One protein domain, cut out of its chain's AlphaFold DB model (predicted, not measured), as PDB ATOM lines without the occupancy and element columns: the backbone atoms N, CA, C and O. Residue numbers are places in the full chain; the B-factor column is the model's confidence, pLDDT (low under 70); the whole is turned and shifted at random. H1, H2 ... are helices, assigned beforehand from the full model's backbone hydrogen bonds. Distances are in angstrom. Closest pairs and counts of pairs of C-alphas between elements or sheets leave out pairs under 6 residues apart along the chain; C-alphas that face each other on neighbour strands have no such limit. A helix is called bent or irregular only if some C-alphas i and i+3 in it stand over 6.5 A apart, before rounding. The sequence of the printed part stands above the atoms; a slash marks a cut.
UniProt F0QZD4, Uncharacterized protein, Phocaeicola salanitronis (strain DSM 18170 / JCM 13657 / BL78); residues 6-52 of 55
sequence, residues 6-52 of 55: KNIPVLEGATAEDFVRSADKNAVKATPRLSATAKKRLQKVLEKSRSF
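Overview. This is residues 6 to 52 of the 55 residues of an uncharacterized protein of Phocaeicola salanitronis (strain DSM 18170 / JCM 13657 / BL78) (UniProt F0QZD4). The printed part makes a wide, open U with no core: residues 6 to 12 and the slanting H1 form one side, residues 28 to 35 run out along the bottom, and H2 is the other side, well away from H1. It lies nearly in one plane, and its middle is empty. The printed part has 47 residues with two named helices, H1 then H2, and no named strand; the class is all helix, with 31 of the 47 printed residues in the helices. The whole is extended, with a radius of gyration of the C-alphas of 18.4 A, and flat, spanning 44 by 31 by 10 A.

Along the chain. The printed part begins at Lys 6, C-alpha at (-50.192, -31.584, 53.335). H1, residues 13 to 27, begins with C-alpha 13 at (-52.428, -15.076, 53.785) and is 21.6 A from first to last C-alpha. H2, residues 36 to 51, is 23.7 A long in the same measure and ends with C-alpha 51 at (-7.662, -26.112, 51.000).

Arrangement. H1 and H2 are apart, with no C-alpha of the one within 8 A of the other. A short link of 8 residues joins them. Residues 20 to 33, of which 20 to 27 belong to H1, stand free. Residues 43 to 52, of which 43 to 51 belong to H2, stand free too. In H1 every O i to N i+4 pair is within hydrogen-bond range; in H2 11 of 12 are. Neither helix is bent.

Size, cuts and confidence. The C-alphas farthest apart, those of Lys 6 and Thr 37, are 47.6 A from each other. The printed part has no cut and no long link. The mean pLDDT of the printed part is 92.0, and residues 6 to 7 are under 70.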
ATOM      1  N   LYS A   6     -49.780 -32.084  52.012       60.84
ATOM      2  CA  LYS A   6     -50.192 -31.584  53.335       60.84
ATOM      3  C   LYS A   6     -49.050 -31.302  54.325       60.84
ATOM      4  O   LYS A   6     -49.297 -30.635  55.322       60.84
ATOM      5  N   ASN A   7     -47.835 -31.798  54.087       67.56
ATOM      6  CA  ASN A   7     -46.701 -31.628  55.006       67.56
ATOM      7  C   ASN A   7     -45.694 -30.560  54.554       67.56
ATOM      8  O   ASN A   7     -44.697 -30.347  55.242       67.56
ATOM      9  N   ILE A   8     -45.905 -29.922  53.399       74.00
ATOM     10  CA  ILE A   8     -45.006 -28.870  52.921       74.00
ATOM     11  C   ILE A   8     -45.424 -27.562  53.599       74.00
ATOM     12  O   ILE A   8     -46.559 -27.130  53.392       74.00
ATOM     13  N   PRO A   9     -44.554 -26.920  54.399       76.06
ATOM     14  CA  PRO A   9     -44.863 -25.610  54.944       76.06
ATOM     15  C   PRO A   9     -44.977 -24.619  53.785       76.06
ATOM     16  O   PRO A   9     -44.011 -24.384  53.056       76.06
ATOM     17  N   VAL A  10     -46.171 -24.063  53.606       83.94
ATOM     18  CA  VAL A  10     -46.456 -23.021  52.621       83.94
ATOM     19  C   VAL A  10     -46.698 -21.699  53.338       83.94
ATOM     20  O   VAL A  10     -47.216 -21.664  54.453       83.94
ATOM     21  N   LEU A  11     -46.278 -20.602  52.708       86.38
ATOM     22  CA  LEU A  11     -46.657 -19.268  53.161       86.38
ATOM     23  C   LEU A  11     -48.107 -19.030  52.742       86.38
ATOM     24  O   LEU A  11     -48.452 -19.252  51.583       86.38
ATOM     25  N   GLU A  12     -48.933 -18.551  53.665       88.00
ATOM     26  CA  GLU A  12     -50.350 -18.279  53.422       88.00
ATOM     27  C   GLU A  12     -50.730 -16.870  53.897       88.00
ATOM     28  O   GLU A  12     -50.012 -16.236  54.677       88.00
ATOM     29  N   GLY A  13     -51.865 -16.371  53.401       91.88
ATOM     30  CA  GLY A  13     -52.428 -15.076  53.785       91.88
ATOM     31  C   GLY A  13     -51.479 -13.898  53.542       91.88
ATOM     32  O   GLY A  13     -50.720 -13.875  52.571       91.88
ATOM     33  N   ALA A  14     -51.500 -12.924  54.455       93.88
ATOM     34  CA  ALA A  14     -50.723 -11.688  54.339       93.88
ATOM     35  C   ALA A  14     -49.216 -11.932  54.140       93.88
ATOM     36  O   ALA A  14     -48.566 -11.228  53.373       93.88
ATOM     37  N   THR A  15     -48.653 -12.968  54.768       90.19
ATOM     38  CA  THR A  15     -47.225 -13.291  54.631       90.19
ATOM     39  C   THR A  15     -46.868 -13.746  53.215       90.19
ATOM     40  O   THR A  15     -45.799 -13.395  52.713       90.19
ATOM     41  N   ALA A  16     -47.751 -14.496  52.550       93.56
ATOM     42  CA  ALA A  16     -47.551 -14.885  51.156       93.56
ATOM     43  C   ALA A  16     -47.601 -13.663  50.229       93.56
ATOM     44  O   ALA A  16     -46.741 -13.495  49.364       93.56
ATOM     45  N   GLU A  17     -48.575 -12.780  50.447       94.81
ATOM     46  CA  GLU A  17     -48.732 -11.554  49.662       94.81
ATOM     47  C   GLU A  17     -47.530 -10.616  49.815       94.81
ATOM     48  O   GLU A  17     -47.007 -10.097  48.825       94.81
ATOM     49  N   ASP A  18     -47.045 -10.429  51.042       95.94
ATOM     50  CA  ASP A  18     -45.886  -9.586  51.326       95.94
ATOM     51  C   ASP A  18     -44.597 -10.148  50.730       95.94
ATOM     52  O   ASP A  18     -43.754  -9.380  50.246       95.94
ATOM     53  N   PHE A  19     -44.449 -11.475  50.710       93.81
ATOM     54  CA  PHE A  19     -43.328 -12.142  50.056       93.81
ATOM     55  C   PHE A  19     -43.313 -11.850  48.554       93.81
ATOM     56  O   PHE A  19     -42.301 -11.370  48.039       93.81
ATOM     57  N   VAL A  20     -44.440 -12.068  47.867       95.50
ATOM     58  CA  VAL A  20     -44.565 -11.816  46.420       95.50
ATOM     59  C   VAL A  20     -44.325 -10.338  46.115       95.50
ATOM     60  O   VAL A  20     -43.469 -10.001  45.299       95.50
ATOM     61  N   ARG A  21     -44.975  -9.435  46.856       96.75
ATOM     62  CA  ARG A  21     -44.813  -7.985  46.682       96.75
ATOM     63  C   ARG A  21     -43.365  -7.537  46.881       96.75
ATOM     64  O   ARG A  21     -42.885  -6.644  46.182       96.75
ATOM     65  N   SER A  22     -42.663  -8.118  47.852       95.56
ATOM     66  CA  SER A  22     -41.250  -7.827  48.105       95.56
ATOM     67  C   SER A  22     -40.346  -8.386  47.009       95.56
ATOM     68  O   SER A  22     -39.387  -7.716  46.620       95.56
ATOM     69  N   ALA A  23     -40.654  -9.575  46.486       94.31
ATOM     70  CA  ALA A  23     -39.939 -10.175  45.369       94.31
ATOM     71  C   ALA A  23     -40.052  -9.303  44.111       94.31
ATOM     72  O   ALA A  23     -39.023  -8.933  43.548       94.31
ATOM     73  N   ASP A  24     -41.260  -8.863  43.754       95.81
ATOM     74  CA  ASP A  24     -41.496  -7.985  42.601       95.81
ATOM     75  C   ASP A  24     -40.758  -6.648  42.742       95.81
ATOM     76  O   ASP A  24     -40.050  -6.201  41.836       95.81
ATOM     77  N   LYS A  25     -40.830  -6.034  43.931       95.81
ATOM     78  CA  LYS A  25     -40.072  -4.813  44.249       95.81
ATOM     79  C   LYS A  25     -38.560  -5.001  44.141       95.81
ATOM     80  O   LYS A  25     -37.845  -4.031  43.892       95.81
ATOM     81  N   ASN A  26     -38.047  -6.199  44.398       94.12
ATOM     82  CA  ASN A  26     -36.620  -6.486  44.306       94.12
ATOM     83  C   ASN A  26     -36.194  -6.862  42.885       94.12
ATOM     84  O   ASN A  26     -35.078  -6.525  42.504       94.12
ATOM     85  N   ALA A  27     -37.070  -7.484  42.094       93.62
ATOM     86  CA  ALA A  27     -36.793  -7.879  40.716       93.62
ATOM     87  C   ALA A  27     -36.482  -6.680  39.806       93.62
ATOM     88  O   ALA A  27     -35.656  -6.784  38.903       93.62
ATOM     89  N   VAL A  28     -37.096  -5.522  40.072       94.69
ATOM     90  CA  VAL A  28     -36.835  -4.279  39.327       94.69
ATOM     91  C   VAL A  28     -35.530  -3.580  39.724       94.69
ATOM     92  O   VAL A  28     -35.091  -2.655  39.042       94.69
ATOM     93  N   LYS A  29     -34.901  -3.974  40.839       93.69
ATOM     94  CA  LYS A  29     -33.655  -3.348  41.296       93.69
ATOM     95  C   LYS A  29     -32.479  -3.892  40.497       93.69
ATOM     96  O   LYS A  29     -32.400  -5.079  40.197       93.69
ATOM     97  N   ALA A  30     -31.513  -3.023  40.210       92.94
ATOM     98  CA  ALA A  30     -30.268  -3.450  39.593       92.94
ATOM     99  C   ALA A  30     -29.549  -4.465  40.493       92.94
ATOM    100  O   ALA A  30     -29.354  -4.217  41.687       92.94
ATOM    101  N   THR A  31     -29.118  -5.584  39.909       90.50
ATOM    102  CA  THR A  31     -28.345  -6.598  40.627       90.50
ATOM    103  C   THR A  31     -27.078  -5.966  41.205       90.50
ATOM    104  O   THR A  31     -26.254  -5.451  40.435       90.50
ATOM    105  N   PRO A  32     -26.875  -6.009  42.535       91.31
ATOM    106  CA  PRO A  32     -25.676  -5.465  43.150       91.31
ATOM    107  C   PRO A  32     -24.423  -6.126  42.572       91.31
ATOM    108  O   PRO A  32     -24.336  -7.351  42.472       91.31
ATOM    109  N   ARG A  33     -23.435  -5.312  42.199       93.69
ATOM    110  CA  ARG A  33     -22.131  -5.790  41.729       93.69
ATOM    111  C   ARG A  33     -21.079  -5.571  42.801       93.69
ATOM    112  O   ARG A  33     -21.073  -4.554  43.491       93.69
ATOM    113  N   LEU A  34     -20.159  -6.522  42.916       94.31
ATOM    114  CA  LEU A  34     -19.006  -6.365  43.791       94.31
ATOM    115  C   LEU A  34     -18.068  -5.293  43.234       94.31
ATOM    116  O   LEU A  34     -17.761  -5.279  42.041       94.31
ATOM    117  N   SER A  35     -17.551  -4.445  44.123       95.75
ATOM    118  CA  SER A  35     -16.408  -3.596  43.802       95.75
ATOM    119  C   SER A  35     -15.177  -4.457  43.493       95.75
ATOM    120  O   SER A  35     -15.062  -5.606  43.937       95.75
ATOM    121  N   ALA A  36     -14.210  -3.900  42.762       96.62
ATOM    122  CA  ALA A  36     -12.970  -4.608  42.443       96.62
ATOM    123  C   ALA A  36     -12.224  -5.079  43.709       96.62
ATOM    124  O   ALA A  36     -11.674  -6.181  43.740       96.62
ATOM    125  N   THR A  37     -12.246  -4.273  44.776       97.06
ATOM    126  CA  THR A  37     -11.633  -4.605  46.071       97.06
ATOM    127  C   THR A  37     -12.358  -5.757  46.765       97.06
ATOM    128  O   THR A  37     -11.712  -6.705  47.216       97.06
ATOM    129  N   ALA A  38     -13.694  -5.733  46.790       96.56
ATOM    130  CA  ALA A  38     -14.497  -6.810  47.360       96.56
ATOM    131  C   ALA A  38     -14.305  -8.124  46.591       96.56
ATOM    132  O   ALA A  38     -14.168  -9.178  47.212       96.56
ATOM    133  N   LYS A  39     -14.206  -8.061  45.257       96.88
ATOM    134  CA  LYS A  39     -13.944  -9.227  44.405       96.88
ATOM    135  C   LYS A  39     -12.588  -9.872  44.717       96.88
ATOM    136  O   LYS A  39     -12.534 -11.083  44.913       96.88
ATOM    137  N   LYS A  40     -11.516  -9.075  44.845       97.31
ATOM    138  CA  LYS A  40     -10.183  -9.570  45.243       97.31
ATOM    139  C   LYS A  40     -10.202 -10.221  46.630       97.31
ATOM    140  O   LYS A  40      -9.632 -11.292  46.822       97.31
ATOM    141  N   ARG A  41     -10.886  -9.597  47.596       97.06
ATOM    142  CA  ARG A  41     -11.022 -10.144  48.955       97.06
ATOM    143  C   ARG A  41     -11.772 -11.477  48.956       97.06
ATOM    144  O   ARG A  41     -11.320 -12.414  49.605       97.06
ATOM    145  N   LEU A  42     -12.878 -11.566  48.215       96.12
ATOM    146  CA  LEU A  42     -13.661 -12.794  48.075       96.12
ATOM    147  C   LEU A  42     -12.821 -13.917  47.455       96.12
ATOM    148  O   LEU A  42     -12.809 -15.024  47.980       96.12
ATOM    149  N   GLN A  43     -12.074 -13.616  46.390       96.81
ATOM    150  CA  GLN A  43     -11.205 -14.587  45.725       96.81
ATOM    151  C   GLN A  43     -10.198 -15.213  46.700       96.81
ATOM    152  O   GLN A  43     -10.121 -16.435  46.790       96.81
ATOM    153  N   LYS A  44      -9.502 -14.392  47.497       96.88
ATOM    154  CA  LYS A  44      -8.541 -14.874  48.502       96.88
ATOM    155  C   LYS A  44      -9.180 -15.826  49.522       96.88
ATOM    156  O   LYS A  44      -8.571 -16.818  49.916       96.88
ATOM    157  N   VAL A  45     -10.398 -15.521  49.976       96.38
ATOM    158  CA  VAL A  45     -11.125 -16.377  50.929       96.38
ATOM    159  C   VAL A  45     -11.515 -17.705  50.282       96.38
ATOM    160  O   VAL A  45     -11.329 -18.747  50.903       96.38
ATOM    161  N   LEU A  46     -11.998 -17.680  49.037       95.94
ATOM    162  CA  LEU A  46     -12.382 -18.884  48.293       95.94
ATOM    163  C   LEU A  46     -11.187 -19.799  48.000       95.94
ATOM    164  O   LEU A  46     -11.309 -21.018  48.048       95.94
ATOM    165  N   GLU A  47     -10.019 -19.231  47.707       96.12
ATOM    166  CA  GLU A  47      -8.788 -20.009  47.536       96.12
ATOM    167  C   GLU A  47      -8.400 -20.724  48.836       96.12
ATOM    168  O   GLU A  47      -8.084 -21.912  48.814       96.12
ATOM    169  N   LYS A  48      -8.509 -20.037  49.981       94.88
ATOM    170  CA  LYS A  48      -8.242 -20.625  51.300       94.88
ATOM    171  C   LYS A  48      -9.288 -21.666  51.712       94.88
ATOM    172  O   LYS A  48      -8.940 -22.650  52.352       94.88
ATOM    173  N   SER A  49     -10.563 -21.467  51.376       94.00
ATOM    174  CA  SER A  49     -11.614 -22.425  51.738       94.00
ATOM    175  C   SER A  49     -11.480 -23.745  50.982       94.00
ATOM    176  O   SER A  49     -11.799 -24.789  51.535       94.00
ATOM    177  N   ARG A  50     -10.954 -23.728  49.752       94.25
ATOM    178  CA  ARG A  50     -10.705 -24.948  48.963       94.25
ATOM    179  C   ARG A  50      -9.661 -25.874  49.582       94.25
ATOM    180  O   ARG A  50      -9.739 -27.080  49.382       94.25
ATOM    181  N   SER A  51      -8.679 -25.324  50.294       91.12
ATOM    182  CA  SER A  51      -7.662 -26.112  51.000       91.12
ATOM    183  C   SER A  51      -8.047 -26.445  52.442       91.12
ATOM    184  O   SER A  51      -7.339 -27.205  53.101       91.12
ATOM    185  N   PHE A  52      -9.163 -25.906  52.938       92.75
ATOM    186  CA  PHE A  52      -9.661 -26.190  54.276       92.75
ATOM    187  C   PHE A  52     -10.264 -27.599  54.335       92.75
ATOM    188  O   PHE A  52     -11.088 -27.971  53.500       92.75
TER     189      PHE A  52